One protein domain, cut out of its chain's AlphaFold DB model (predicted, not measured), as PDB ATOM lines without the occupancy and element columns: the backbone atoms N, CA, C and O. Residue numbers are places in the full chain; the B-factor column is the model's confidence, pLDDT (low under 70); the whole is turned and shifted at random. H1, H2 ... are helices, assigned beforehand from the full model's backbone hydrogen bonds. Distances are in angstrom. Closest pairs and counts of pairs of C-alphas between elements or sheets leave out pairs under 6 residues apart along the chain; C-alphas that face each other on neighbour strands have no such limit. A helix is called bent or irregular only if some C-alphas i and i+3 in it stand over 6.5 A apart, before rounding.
ATOM      1  N   LEU A  60       1.543  54.530 -55.741       96.75
ATOM      2  CA  LEU A  60       2.909  54.194 -55.315       96.75
ATOM      3  C   LEU A  60       2.996  53.925 -53.810       96.75
ATOM      4  O   LEU A  60       3.709  53.020 -53.380       96.75
ATOM      5  N   LEU A  61       2.250  54.689 -53.010       95.38
ATOM      6  CA  LEU A  61       2.233  54.527 -51.559       95.38
ATOM      7  C   LEU A  61       1.579  53.204 -51.150       95.38
ATOM      8  O   LEU A  61       2.088  52.514 -50.269       95.38
ATOM      9  N   GLU A  62       0.479  52.827 -51.800       96.06
ATOM     10  CA  GLU A  62      -0.200  51.562 -51.501       96.06
ATOM     11  C   GLU A  62       0.641  50.360 -51.932       96.06
ATOM     12  O   GLU A  62       0.741  49.384 -51.189       96.06
ATOM     13  N   VAL A  63       1.338  50.458 -53.068       97.62
ATOM     14  CA  VAL A  63       2.322  49.448 -53.483       97.62
ATOM     15  C   VAL A  63       3.440  49.339 -52.440       97.62
ATOM     16  O   VAL A  63       3.743  48.234 -51.992       97.62
ATOM     17  N   ALA A  64       4.017  50.458 -51.988       96.88
ATOM     18  CA  ALA A  64       5.088  50.461 -50.989       96.88
ATOM     19  C   ALA A  64       4.661  49.819 -49.655       96.88
ATOM     20  O   ALA A  64       5.400  49.005 -49.096       96.88
ATOM     21  N   LYS A  65       3.445  50.111 -49.175       95.38
ATOM     22  CA  LYS A  65       2.872  49.452 -47.989       95.38
ATOM     23  C   LYS A  65       2.666  47.953 -48.216       95.38
ATOM     24  O   LYS A  65       3.002  47.151 -47.340       95.38
ATOM     25  N   ALA A  66       2.160  47.566 -49.385       96.69
ATOM     26  CA  ALA A  66       1.867  46.177 -49.718       96.69
ATOM     27  C   ALA A  66       3.119  45.287 -49.760       96.69
ATOM     28  O   ALA A  66       3.025  44.110 -49.420       96.69
ATOM     29  N   LEU A  67       4.292  45.826 -50.118       97.00
ATOM     30  CA  LEU A  67       5.529  45.045 -50.249       97.00
ATOM     31  C   LEU A  67       5.884  44.258 -48.982       97.00
ATOM     32  O   LEU A  67       6.155  43.058 -49.059       97.00
ATOM     33  N   ARG A  68       5.843  44.901 -47.810       94.69
ATOM     34  CA  ARG A  68       6.129  44.211 -46.543       94.69
ATOM     35  C   ARG A  68       5.126  43.089 -46.284       94.69
ATOM     36  O   ARG A  68       5.541  41.968 -46.013       94.69
ATOM     37  N   LEU A  69       3.831  43.393 -46.398       94.81
ATOM     38  CA  LEU A  69       2.740  42.445 -46.142       94.81
ATOM     39  C   LEU A  69       2.804  41.246 -47.094       94.81
ATOM     40  O   LEU A  69       2.536  40.110 -46.704       94.81
ATOM     41  N   LEU A  70       3.216  41.489 -48.337       96.81
ATOM     42  CA  LEU A  70       3.404  40.467 -49.352       96.81
ATOM     43  C   LEU A  70       4.549  39.509 -48.988       96.81
ATOM     44  O   LEU A  70       4.349  38.291 -48.968       96.81
ATOM     45  N   VAL A  71       5.733  40.037 -48.658       96.31
ATOM     46  CA  VAL A  71       6.900  39.217 -48.282       96.31
ATOM     47  C   VAL A  71       6.673  38.495 -46.951       96.31
ATOM     48  O   VAL A  71       6.963  37.302 -46.843       96.31
ATOM     49  N   GLU A  72       6.091  39.168 -45.961       95.44
ATOM     50  CA  GLU A  72       5.705  38.575 -44.676       95.44
ATOM     51  C   GLU A  72       4.696  37.434 -44.875       95.44
ATOM     52  O   GLU A  72       4.911  36.302 -44.426       95.44
ATOM     53  N   GLY A  73       3.637  37.690 -45.648       94.75
ATOM     54  CA  GLY A  73       2.638  36.692 -45.998       94.75
ATOM     55  C   GLY A  73       3.229  35.493 -46.745       94.75
ATOM     56  O   GLY A  73       2.783  34.360 -46.527       94.75
ATOM     57  N   HIS A  74       4.238  35.703 -47.592       95.94
ATOM     58  CA  HIS A  74       4.956  34.614 -48.253       95.94
ATOM     59  C   HIS A  74       5.769  33.777 -47.255       95.94
ATOM     60  O   HIS A  74       5.670  32.548 -47.249       95.94
ATOM     61  N   LEU A  75       6.519  34.426 -46.360       95.44
ATOM     62  CA  LEU A  75       7.317  33.757 -45.329       95.44
ATOM     63  C   LEU A  75       6.454  32.875 -44.415       95.44
ATOM     64  O   LEU A  75       6.814  31.722 -44.167       95.44
ATOM     65  N   HIS A  76       5.289  33.360 -43.977       95.31
ATOM     66  CA  HIS A  76       4.354  32.565 -43.171       95.31
ATOM     67  C   HIS A  76       3.820  31.329 -43.910       95.31
ATOM     68  O   HIS A  76       3.644  30.273 -43.296       95.31
ATOM     69  N   ARG A  77       3.602  31.430 -45.228       93.94
ATOM     70  CA  ARG A  77       3.154  30.306 -46.070       93.94
ATOM     71  C   ARG A  77       4.261  29.278 -46.296       93.94
ATOM     72  O   ARG A  77       3.994  28.079 -46.240       93.94
ATOM     73  N   CYS A  78       5.496  29.721 -46.532       94.12
ATOM     74  CA  CYS A  78       6.632  28.826 -46.770       94.12
ATOM     75  C   CYS A  78       7.181  28.172 -45.499       94.12
ATOM     76  O   CYS A  78       7.733  27.073 -45.575       94.12
ATOM     77  N   PHE A  79       7.030  28.818 -44.341       94.75
ATOM     78  CA  PHE A  79       7.551  28.331 -43.063       94.75
ATOM     79  C   PHE A  79       6.461  28.294 -41.979       94.75
ATOM     80  O   PHE A  79       6.541  29.031 -40.988       94.75
ATOM     81  N   PRO A  80       5.448  27.411 -42.113       93.94
ATOM     82  CA  PRO A  80       4.353  27.334 -41.154       93.94
ATOM     83  C   PRO A  80       4.857  27.125 -39.724       93.94
ATOM     84  O   PRO A  80       5.707  26.265 -39.467       93.94
ATOM     85  N   LYS A  81       4.304  27.894 -38.778       93.00
ATOM     86  CA  LYS A  81       4.622  27.837 -37.336       93.00
ATOM     87  C   LYS A  81       6.082  28.160 -36.975       93.00
ATOM     88  O   LYS A  81       6.491  27.890 -35.847       93.00
ATOM     89  N   LYS A  82       6.884  28.698 -37.904       95.00
ATOM     90  CA  LYS A  82       8.255  29.157 -37.607       95.00
ATOM     91  C   LYS A  82       8.301  30.594 -37.120       95.00
ATOM     92  O   LYS A  82       9.133  30.901 -36.280       95.00
ATOM     93  N   PHE A  83       7.374  31.415 -37.588       94.88
ATOM     94  CA  PHE A  83       7.198  32.788 -37.143       94.88
ATOM     95  C   PHE A  83       5.903  32.895 -36.340       94.88
ATOM     96  O   PHE A  83       4.902  32.259 -36.688       94.88
ATOM     97  N   LYS A  84       5.941  33.647 -35.241       92.25
ATOM     98  CA  LYS A  84       4.762  33.919 -34.411       92.25
ATOM     99  C   LYS A  84       3.955  35.055 -35.037       92.25
ATOM    100  O   LYS A  84       4.520  35.918 -35.701       92.25
ATOM    101  N   GLU A  85       2.650  35.060 -34.797       87.44
ATOM    102  CA  GLU A  85       1.798  36.189 -35.175       87.44
ATOM    103  C   GLU A  85       2.250  37.466 -34.454       87.44
ATOM    104  O   GLU A  85       2.667  37.417 -33.293       87.44
ATOM    105  N   GLY A  86       2.196  38.597 -35.160       85.81
ATOM    106  CA  GLY A  86       2.599  39.906 -34.640       85.81
ATOM    107  C   GLY A  86       4.110  40.159 -34.600       85.81
ATOM    108  O   GLY A  86       4.518  41.223 -34.141       85.81
ATOM    109  N   GLN A  87       4.948  39.225 -35.067       90.69
ATOM    110  CA  GLN A  87       6.379  39.496 -35.220       90.69
ATOM    111  C   GLN A  87       6.628  40.472 -36.364       90.69
ATOM    112  O   GLN A  87       6.041  40.372 -37.438       90.69
ATOM    113  N   THR A  88       7.564  41.386 -36.153       91.88
ATOM    114  CA  THR A  88       8.066  42.228 -37.236       91.88
ATOM    115  C   THR A  88       8.925  41.403 -38.193       91.88
ATOM    116  O   THR A  88       9.607  40.454 -37.793       91.88
ATOM    117  N   VAL A  89       8.980  41.807 -39.463       92.94
ATOM    118  CA  VAL A  89       9.868  41.171 -40.449       92.94
ATOM    119  C   VAL A  89      11.333  41.240 -39.994       92.94
ATOM    120  O   VAL A  89      12.061  40.262 -40.138       92.94
ATOM    121  N   GLY A  90      11.759  42.323 -39.333       94.06
ATOM    122  CA  GLY A  90      13.092  42.412 -38.728       94.06
ATOM    123  C   GLY A  90      13.388  41.290 -37.719       94.06
ATOM    124  O   GLY A  90      14.453  40.671 -37.776       94.06
ATOM    125  N   GLU A  91      12.439  40.957 -36.841       95.31
ATOM    126  CA  GLU A  91      12.576  39.831 -35.901       95.31
ATOM    127  C   GLU A  91      12.607  38.475 -36.619       95.31
ATOM    128  O   GLU A  91      13.355  37.576 -36.219       95.31
ATOM    129  N   MET A  92      11.824  38.311 -37.689       96.38
ATOM    130  CA  MET A  92      11.855  37.107 -38.530       96.38
ATOM    131  C   MET A  92      13.237  36.926 -39.175       96.38
ATOM    132  O   MET A  92      13.790  35.825 -39.154       96.38
ATOM    133  N   LEU A  93      13.841  38.004 -39.683       97.12
ATOM    134  CA  LEU A  93      15.185  37.975 -40.271       97.12
ATOM    135  C   LEU A  93      16.269  37.691 -39.226       97.12
ATOM    136  O   LEU A  93      17.188  36.915 -39.493       97.12
ATOM    137  N   GLY A  94      16.111  38.195 -37.999       97.50
ATOM    138  CA  GLY A  94      16.952  37.799 -36.868       97.50
ATOM    139  C   GLY A  94      16.935  36.283 -36.617       97.50
ATOM    140  O   GLY A  94      17.989  35.674 -36.410       97.50
ATOM    141  N   GLN A  95      15.763  35.647 -36.716       97.50
ATOM    142  CA  GLN A  95      15.637  34.187 -36.601       97.50
ATOM    143  C   GLN A  95      16.280  33.447 -37.780       97.50
ATOM    144  O   GLN A  95      16.914  32.413 -37.569       97.50
ATOM    145  N   VAL A  96      16.162  33.972 -39.004       97.19
ATOM    146  CA  VAL A  96      16.844  33.422 -40.190       97.19
ATOM    147  C   VAL A  96      18.362  33.455 -40.010       97.19
ATOM    148  O   VAL A  96      19.034  32.445 -40.238       97.19
ATOM    149  N   LYS A  97      18.909  34.578 -39.534       97.75
ATOM    150  CA  LYS A  97      20.344  34.726 -39.257       97.75
ATOM    151  C   LYS A  97      20.846  33.710 -38.232       97.75
ATOM    152  O   LYS A  97      21.928  33.160 -38.397       97.75
ATOM    153  N   ALA A  98      20.062  33.465 -37.182       97.44
ATOM    154  CA  ALA A  98      20.416  32.551 -36.097       97.44
ATOM    155  C   ALA A  98      20.147  31.066 -36.413       97.44
ATOM    156  O   ALA A  98      20.509  30.193 -35.623       97.44
ATOM    157  N   ALA A  99      19.483  30.757 -37.530       97.25
ATOM    158  CA  ALA A  99      19.108  29.392 -37.864       97.25
ATOM    159  C   ALA A  99      20.336  28.515 -38.163       97.25
ATOM    160  O   ALA A  99      21.242  28.892 -38.896       97.25
ATOM    161  N   VAL A 100      20.333  27.295 -37.636       95.88
ATOM    162  CA  VAL A 100      21.329  26.258 -37.933       95.88
ATOM    163  C   VAL A 100      20.617  24.967 -38.300       95.88
ATOM    164  O   VAL A 100      19.522  24.689 -37.806       95.88
ATOM    165  N   THR A 101      21.226  24.171 -39.179       91.88
ATOM    166  CA  THR A 101      20.717  22.852 -39.578       91.88
ATOM    167  C   THR A 101      20.409  21.999 -38.337       91.88
ATOM    168  O   THR A 101      21.242  21.947 -37.432       91.88
ATOM    169  N   PRO A 102      19.240  21.329 -38.260       93.44
ATOM    170  CA  PRO A 102      18.264  21.079 -39.331       93.44
ATOM    171  C   PRO A 102      17.104  22.093 -39.423       93.44
ATOM    172  O   PRO A 102      16.053  21.771 -39.977       93.44
ATOM    173  N   ASN A 103      17.238  23.310 -38.885       95.19
ATOM    174  CA  ASN A 103      16.186  24.326 -38.982       95.19
ATOM    175  C   ASN A 103      15.966  24.762 -40.451       95.19
ATOM    176  O   ASN A 103      16.903  25.270 -41.067       95.19
ATOM    177  N   PRO A 104      14.743  24.648 -41.014       94.81
ATOM    178  CA  PRO A 104      14.475  25.012 -42.408       94.81
ATOM    179  C   PRO A 104      14.689  26.500 -42.716       94.81
ATOM    180  O   PRO A 104      14.892  26.844 -43.877       94.81
ATOM    181  N   LEU A 105      14.693  27.383 -41.709       96.62
ATOM    182  CA  LEU A 105      15.020  28.799 -41.907       96.62
ATOM    183  C   LEU A 105      16.452  29.010 -42.423       96.62
ATOM    184  O   LEU A 105      16.712  30.022 -43.071       96.62
ATOM    185  N   ALA A 106      17.356  28.043 -42.219       96.31
ATOM    186  CA  ALA A 106      18.706  28.086 -42.782       96.31
ATOM    187  C   ALA A 106      18.698  28.177 -44.324       96.31
ATOM    188  O   ALA A 106      19.622  28.733 -44.908       96.31
ATOM    189  N   LEU A 107      17.625  27.723 -44.991       93.69
ATOM    190  CA  LEU A 107      17.452  27.846 -46.447       93.69
ATOM    191  C   LEU A 107      17.345  29.300 -46.932       93.69
ATOM    192  O   LEU A 107      17.543  29.554 -48.116       93.69
ATOM    193  N   LEU A 108      17.007  30.244 -46.048       95.38
ATOM    194  CA  LEU A 108      16.909  31.668 -46.376       95.38
ATOM    195  C   LEU A 108      18.221  32.427 -46.145       95.38
ATOM    196  O   LEU A 108      18.325  33.579 -46.559       95.38
ATOM    197  N   GLN A 109      19.231  31.813 -45.515       95.69
ATOM    198  CA  GLN A 109      20.502  32.484 -45.222       95.69
ATOM    199  C   GLN A 109      21.211  33.062 -46.455       95.69
ATOM    200  O   GLN A 109      21.699  34.187 -46.345       95.69
ATOM    201  N   PRO A 110      21.227  32.393 -47.629       95.25
ATOM    202  CA  PRO A 110      21.820  32.973 -48.835       95.25
ATOM    203  C   PRO A 110      21.168  34.289 -49.282       95.25
ATOM    204  O   PRO A 110      21.822  35.094 -49.929       95.25
ATOM    205  N   LEU A 111      19.901  34.515 -48.917       95.50
ATOM    206  CA  LEU A 111      19.115  35.703 -49.276       95.50
ATOM    207  C   LEU A 111      19.015  36.712 -48.125       95.50
ATOM    208  O   LEU A 111      18.319  37.717 -48.239       95.50
ATOM    209  N   HIS A 112      19.656  36.443 -46.983       95.94
ATOM    210  CA  HIS A 112      19.449  37.229 -45.768       95.94
ATOM    211  C   HIS A 112      19.829  38.703 -45.958       95.94
ATOM    212  O   HIS A 112      19.120  39.578 -45.473       95.94
ATOM    213  N   ALA A 113      20.932  38.990 -46.657       96.25
ATOM    214  CA  ALA A 113      21.357  40.368 -46.912       96.25
ATOM    215  C   ALA A 113      20.320  41.145 -47.741       96.25
ATOM    216  O   ALA A 113      19.943  42.253 -47.363       96.25
ATOM    217  N   ASP A 114      19.803  40.532 -48.808       95.69
ATOM    218  CA  ASP A 114      18.797  41.147 -49.677       95.69
ATOM    219  C   ASP A 114      17.474  41.364 -48.938       95.69
ATOM    220  O   ASP A 114      16.874  42.433 -49.028       95.69
ATOM    221  N   LEU A 115      17.053  40.386 -48.131       96.00
ATOM    222  CA  LEU A 115      15.857  40.492 -47.297       96.00
ATOM    223  C   LEU A 115      15.969  41.602 -46.244       96.00
ATOM    224  O   LEU A 115      14.975  42.271 -45.960       96.00
ATOM    225  N   VAL A 116      17.157  41.811 -45.666       96.69
ATOM    226  CA  VAL A 116      17.406  42.920 -44.731       96.69
ATOM    227  C   VAL A 116      17.304  44.259 -45.453       96.69
ATOM    228  O   VAL A 116      16.546  45.112 -45.000       96.69
ATOM    229  N   SER A 117      17.980  44.413 -46.595       95.69
ATOM    230  CA  SER A 117      17.905  45.628 -47.424       95.69
ATOM    231  C   SER A 117      16.462  45.943 -47.843       95.69
ATOM    232  O   SER A 117      15.978  47.068 -47.700       95.69
ATOM    233  N   PHE A 118      15.720  44.922 -48.276       96.56
ATOM    234  CA  PHE A 118      14.298  45.039 -48.586       96.56
ATOM    235  C   PHE A 118      13.475  45.497 -47.374       96.56
ATOM    236  O   PHE A 118      12.643  46.398 -47.492       96.56
ATOM    237  N   ASN A 119      13.699  44.891 -46.204       95.62
ATOM    238  CA  ASN A 119      12.976  45.243 -44.987       95.62
ATOM    239  C   ASN A 119      13.281  46.677 -44.526       95.62
ATOM    240  O   ASN A 119      12.367  47.358 -44.074       95.62
ATOM    241  N   GLU A 120      14.523  47.148 -44.655       94.06
ATOM    242  CA  GLU A 120      14.899  48.532 -44.336       94.06
ATOM    243  C   GLU A 120      14.109  49.540 -45.178       94.06
ATOM    244  O   GLU A 120      13.560  50.500 -44.634       94.06
ATOM    245  N   PHE A 121      13.971  49.283 -46.481       95.06
ATOM    246  CA  PHE A 121      13.125  50.098 -47.349       95.06
ATOM    247  C   PHE A 121      11.646  50.023 -46.948       95.06
ATOM    248  O   PHE A 121      10.995  51.047 -46.733       95.06
ATOM    249  N   ALA A 122      11.104  48.809 -46.828       93.94
ATOM    250  CA  ALA A 122       9.674  48.609 -46.617       93.94
ATOM    251  C   ALA A 122       9.203  49.104 -45.234       93.94
ATOM    252  O   ALA A 122       8.080  49.592 -45.100       93.94
ATOM    253  N   ALA A 123      10.057  49.032 -44.209       91.81
ATOM    254  CA  ALA A 123       9.750  49.479 -42.851       91.81
ATOM    255  C   ALA A 123       9.421  50.977 -42.761       91.81
ATOM    256  O   ALA A 123       8.650  51.370 -41.882       91.81
ATOM    257  N   ALA A 124       9.944  51.798 -43.681       91.62
ATOM    258  CA  ALA A 124       9.704  53.240 -43.711       91.62
ATOM    259  C   ALA A 124       8.225  53.607 -43.937       91.62
ATOM    260  O   ALA A 124       7.793  54.687 -43.538       91.62
ATOM    261  N   PHE A 125       7.437  52.714 -44.542       92.00
ATOM    262  CA  PHE A 125       6.036  52.958 -44.908       92.00
ATOM    263  C   PHE A 125       5.023  52.410 -43.887       92.00
ATOM    264  O   PHE A 125       3.816  52.519 -44.102       92.00
ATOM    265  N   HIS A 126       5.492  51.834 -42.775       85.44
ATOM    266  CA  HIS A 126       4.653  51.185 -41.761       85.44
ATOM    267  C   HIS A 126       4.846  51.821 -40.383       85.44
ATOM    268  O   HIS A 126       5.967  51.870 -39.878       85.44
ATOM    269  N   HIS A 127       3.750  52.270 -39.757       77.69
ATOM    270  CA  HIS A 127       3.766  52.973 -38.461       77.69
ATOM    271  C   HIS A 127       4.488  52.193 -37.362       77.69
ATOM    272  O   HIS A 127       5.284  52.771 -36.625       77.69
ATOM    273  N   ASP A 128       4.271  50.881 -37.306       76.62
ATOM    274  CA  ASP A 128       4.826  50.024 -36.256       76.62
ATOM    275  C   ASP A 128       6.354  49.886 -36.338       76.62
ATOM    276  O   ASP A 128       6.994  49.475 -35.372       76.62
ATOM    277  N   THR A 129       6.961  50.219 -37.482       78.25
ATOM    278  CA  THR A 129       8.402  50.031 -37.721       78.25
ATOM    279  C   THR A 129       9.153  51.284 -38.141       78.25
ATOM    280  O   THR A 129      10.377  51.245 -38.215       78.25
ATOM    281  N   SER A 130       8.468  52.400 -38.382       76.00
ATOM    282  CA  SER A 130       9.099  53.640 -38.846       76.00
ATOM    283  C   SER A 130       9.648  54.526 -37.720       76.00
ATOM    284  O   SER A 130      10.051  55.664 -37.960       76.00
ATOM    285  N   GLY A 131       9.635  54.054 -36.467       75.75
ATOM    286  CA  GLY A 131      10.085  54.847 -35.317       75.75
ATOM    287  C   GLY A 131       9.244  56.109 -35.083       75.75
ATOM    288  O   GLY A 131       9.740  57.083 -34.520       75.75
ATOM    289  N   GLY A 132       7.989  56.106 -35.546       75.81
ATOM    290  CA  GLY A 132       7.049  57.223 -35.429       75.81
ATOM    291  C   GLY A 132       6.988  58.152 -36.646       75.81
ATOM    292  O   GLY A 132       6.080  58.977 -36.712       75.81
ATOM    293  N   TYR A 133       7.878  57.997 -37.634       79.81
ATOM    294  CA  TYR A 133       7.909  58.832 -38.843       79.81
ATOM    295  C   TYR A 133       7.631  57.997 -40.090       79.81
ATOM    296  O   TYR A 133       8.545  57.524 -40.761       79.81
ATOM    297  N   VAL A 134       6.349  57.805 -40.412       84.94
ATOM    298  CA  VAL A 134       5.967  57.095 -41.640       84.94
ATOM    299  C   VAL A 134       6.231  57.958 -42.858       84.94
ATOM    300  O   VAL A 134       5.747  59.085 -42.974       84.94
ATOM    301  N   ARG A 135       6.980  57.386 -43.792       88.50
ATOM    302  CA  ARG A 135       7.223  57.967 -45.097       88.50
ATOM    303  C   ARG A 135       5.931  57.972 -45.914       88.50
ATOM    304  O   ARG A 135       5.309  56.932 -46.110       88.50
ATOM    305  N   ALA A 136       5.556  59.147 -46.410       86.44
ATOM    306  CA  ALA A 136       4.319  59.339 -47.168       86.44
ATOM    307  C   ALA A 136       4.508  59.274 -48.693       86.44
ATOM    308  O   ALA A 136       3.540  59.082 -49.421       86.44
ATOM    309  N   GLU A 137       5.739  59.421 -49.187       89.00
ATOM    310  CA  GLU A 137       6.017  59.566 -50.620       89.00
ATOM    311  C   GLU A 137       7.182  58.683 -51.066       89.00
ATOM    312  O   GLU A 137       8.174  58.536 -50.356       89.00
ATOM    313  N   THR A 138       7.093  58.136 -52.276       94.00
ATOM    314  CA  THR A 138       8.180  57.424 -52.962       94.00
ATOM    315  C   THR A 138       8.098  57.693 -54.460       94.00
ATOM    316  O   THR A 138       7.095  58.211 -54.952       94.00
ATOM    317  N   THR A 139       9.158  57.360 -55.191       94.75
ATOM    318  CA  THR A 139       9.185  57.483 -56.650       94.75
ATOM    319  C   THR A 139       9.081  56.110 -57.294       94.75
ATOM    320  O   THR A 139       9.502  55.106 -56.724       94.75
ATOM    321  N   GLN A 140       8.578  56.058 -58.527       94.62
ATOM    322  CA  GLN A 140       8.545  54.812 -59.291       94.62
ATOM    323  C   GLN A 140       9.945  54.197 -59.450       94.62
ATOM    324  O   GLN A 140      10.095  52.987 -59.314       94.62
ATOM    325  N   ALA A 141      10.965  55.022 -59.708       95.25
ATOM    326  CA  ALA A 141      12.344  54.568 -59.897       95.25
ATOM    327  C   ALA A 141      12.916  53.893 -58.643       95.25
ATOM    328  O   ALA A 141      13.629  52.898 -58.747       95.25
ATOM    329  N   GLU A 142      12.578  54.417 -57.469       95.50
ATOM    330  CA  GLU A 142      12.988  53.849 -56.190       95.50
ATOM    331  C   GLU A 142      12.207  52.576 -55.844       95.50
ATOM    332  O   GLU A 142      12.794  51.608 -55.375       95.50
ATOM    333  N   LEU A 143      10.896  52.557 -56.098       96.69
ATOM    334  CA  LEU A 143      10.011  51.458 -55.710       96.69
ATOM    335  C   LEU A 143      10.163  50.212 -56.599       96.69
ATOM    336  O   LEU A 143      10.034  49.081 -56.125       96.69
ATOM    337  N   LEU A 144      10.445  50.409 -57.888       97.50
ATOM    338  CA  LEU A 144      10.539  49.341 -58.884       97.50
ATOM    339  C   LEU A 144      11.530  48.211 -58.539       97.50
ATOM    340  O   LEU A 144      11.125  47.052 -58.666       97.50
ATOM    341  N   PRO A 145      12.788  48.468 -58.118       96.94
ATOM    342  CA  PRO A 145      13.708  47.391 -57.754       96.94
ATOM    343  C   PRO A 145      13.193  46.551 -56.576       96.94
ATOM    344  O   PRO A 145      13.277  45.328 -56.632       96.94
ATOM    345  N   PHE A 146      12.580  47.162 -55.557       97.50
ATOM    346  CA  PHE A 146      12.026  46.419 -54.416       97.50
ATOM    347  C   PHE A 146      10.782  45.612 -54.789       97.50
ATOM    348  O   PHE A 146      10.619  44.487 -54.320       97.50
ATOM    349  N   ALA A 147       9.930  46.148 -55.666       97.81
ATOM    350  CA  ALA A 147       8.781  45.423 -56.198       97.81
ATOM    351  C   ALA A 147       9.208  44.178 -56.988       97.81
ATOM    352  O   ALA A 147       8.694  43.083 -56.747       97.81
ATOM    353  N   LYS A 148      10.187  44.328 -57.888       97.25
ATOM    354  CA  LYS A 148      10.754  43.203 -58.642       97.25
ATOM    355  C   LYS A 148      11.422  42.187 -57.722       97.25
ATOM    356  O   LYS A 148      11.119  41.005 -57.837       97.25
ATOM    357  N   GLY A 149      12.226  42.650 -56.764       96.50
ATOM    358  CA  GLY A 149      12.871  41.787 -55.775       96.50
ATOM    359  C   GLY A 149      11.866  40.981 -54.947       96.50
ATOM    360  O   GLY A 149      12.052  39.781 -54.763       96.50
ATOM    361  N   ALA A 150      10.756  41.591 -54.515       97.19
ATOM    362  CA  ALA A 150       9.696  40.885 -53.792       97.19
ATOM    363  C   ALA A 150       9.051  39.770 -54.633       97.19
ATOM    364  O   ALA A 150       8.872  38.657 -54.135       97.19
ATOM    365  N   LEU A 151       8.725  40.030 -55.905       96.56
ATOM    366  CA  LEU A 151       8.169  38.989 -56.778       96.56
ATOM    367  C   LEU A 151       9.203  37.922 -57.143       96.56
ATOM    368  O   LEU A 151       8.871  36.738 -57.107       96.56
ATOM    369  N   GLY A 152      10.450  38.307 -57.419       95.88
ATOM    370  CA  GLY A 152      11.553  37.371 -57.641       95.88
ATOM    371  C   GLY A 152      11.733  36.430 -56.450       95.88
ATOM    372  O   GLY A 152      11.868  35.213 -56.621       95.88
ATOM    373  N   PHE A 153      11.624  36.962 -55.229       95.69
ATOM    374  CA  PHE A 153      11.746  36.172 -54.009       95.69
ATOM    375  C   PHE A 153      10.639  35.123 -53.921       95.69
ATOM    376  O   PHE A 153      10.902  33.956 -53.626       95.69
ATOM    377  N   ILE A 154       9.412  35.526 -54.239       95.19
ATOM    378  CA  ILE A 154       8.224  34.671 -54.178       95.19
ATOM    379  C   ILE A 154       8.238  33.595 -55.266       95.19
ATOM    380  O   ILE A 154       7.884  32.444 -55.006       95.19
ATOM    381  N   GLN A 155       8.622  33.964 -56.486       92.31
ATOM    382  CA  GLN A 155       8.521  33.102 -57.665       92.31
ATOM    383  C   GLN A 155       9.729  32.173 -57.817       92.31
ATOM    384  O   GLN A 155       9.578  31.022 -58.224       92.31
ATOM    385  N   MET A 156      10.929  32.668 -57.509       87.50
ATOM    386  CA  MET A 156      12.194  32.007 -57.848       87.50
ATOM    387  C   MET A 156      13.150  31.866 -56.659       87.50
ATOM    388  O   MET A 156      14.195  31.235 -56.799       87.50
ATOM    389  N   ARG A 157      12.801  32.411 -55.483       79.06
ATOM    390  CA  ARG A 157      13.703  32.538 -54.323       79.06
ATOM    391  C   ARG A 157      14.999  33.282 -54.668       79.06
ATOM    392  O   ARG A 157      16.082  32.869 -54.262       79.06
TER     393      ARG A 157
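What this domain is: This is residues 60 to 157 of the 160 residues of an uncharacterized protein of Pseudomonas fluorescens (UniProt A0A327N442). Three long helices, H1, H3 and H4, run lengthwise as a loosely joined up-and-down bundle, their centres making a triangle, while the short H2 folds against H3 as a hairpin on the side away from H4. A long loop, residues 124 to 139, joins H3 to H4 at the end of the bundle where H1 begins. The printed part has 98 residues with four named helices, H1 to H4 in chain order, and no named strand; the class is all helix. It is compact, with a radius of gyration of the C-alphas of 13.4 A and spans of 42 by 29 by 20 A.

How they stand to each other: H1, residues 60 to 78, touches H4, residues 140 to 156, the same way at a shallow tilt of 16 degrees; their closest C-alphas, of Val 71 and Ala 150, are 6.4 A apart. With residues 64 to 68 alone, H1 touches residues 119 to 123 of H3, residues 104 to 123, opposite ways at 15 degrees, a shallow tilt; the closest C-alphas, of Arg 68 and Ala 122, are 5.6 A apart. H2, residues 89 to 98, and H3 touch as a helical hairpin, with the C-alphas of Val 96 and Leu 105 closest at 5.3 A; the tilt of 33 degrees is only just short of steep. H3 and H4 are close but not clearly touching, with the C-alphas of Phe 118 and Phe 146 closest at 6.4 A. H2 and H4 are apart. Every O i to N i+4 pair is within hydrogen-bond range in H2, against 13 of 15 in H1, 10 of 16 in H3 and 11 of 13 in H4.

Where its parts are: H1 begins at C-alpha 60 (2.909, 54.194, -55.315) and is 27.0 A long. H3, 24.9 A, is irregular, with C-alphas 110 and 113 7.7 A apart and a kink of 80 degrees near residue 111. H4, 23.1 A, is only just irregular, with C-alphas 142 and 145 6.7 A apart, and ends at C-alpha 156 (12.194, 32.007, -57.848).

The domain as a whole: The farthest C-alphas, of Pro 102 and Glu 137, are 41.9 A apart. The link from H3 to H4 is long. The printed part has no cut, and no printed residue is under 70 in pLDDT.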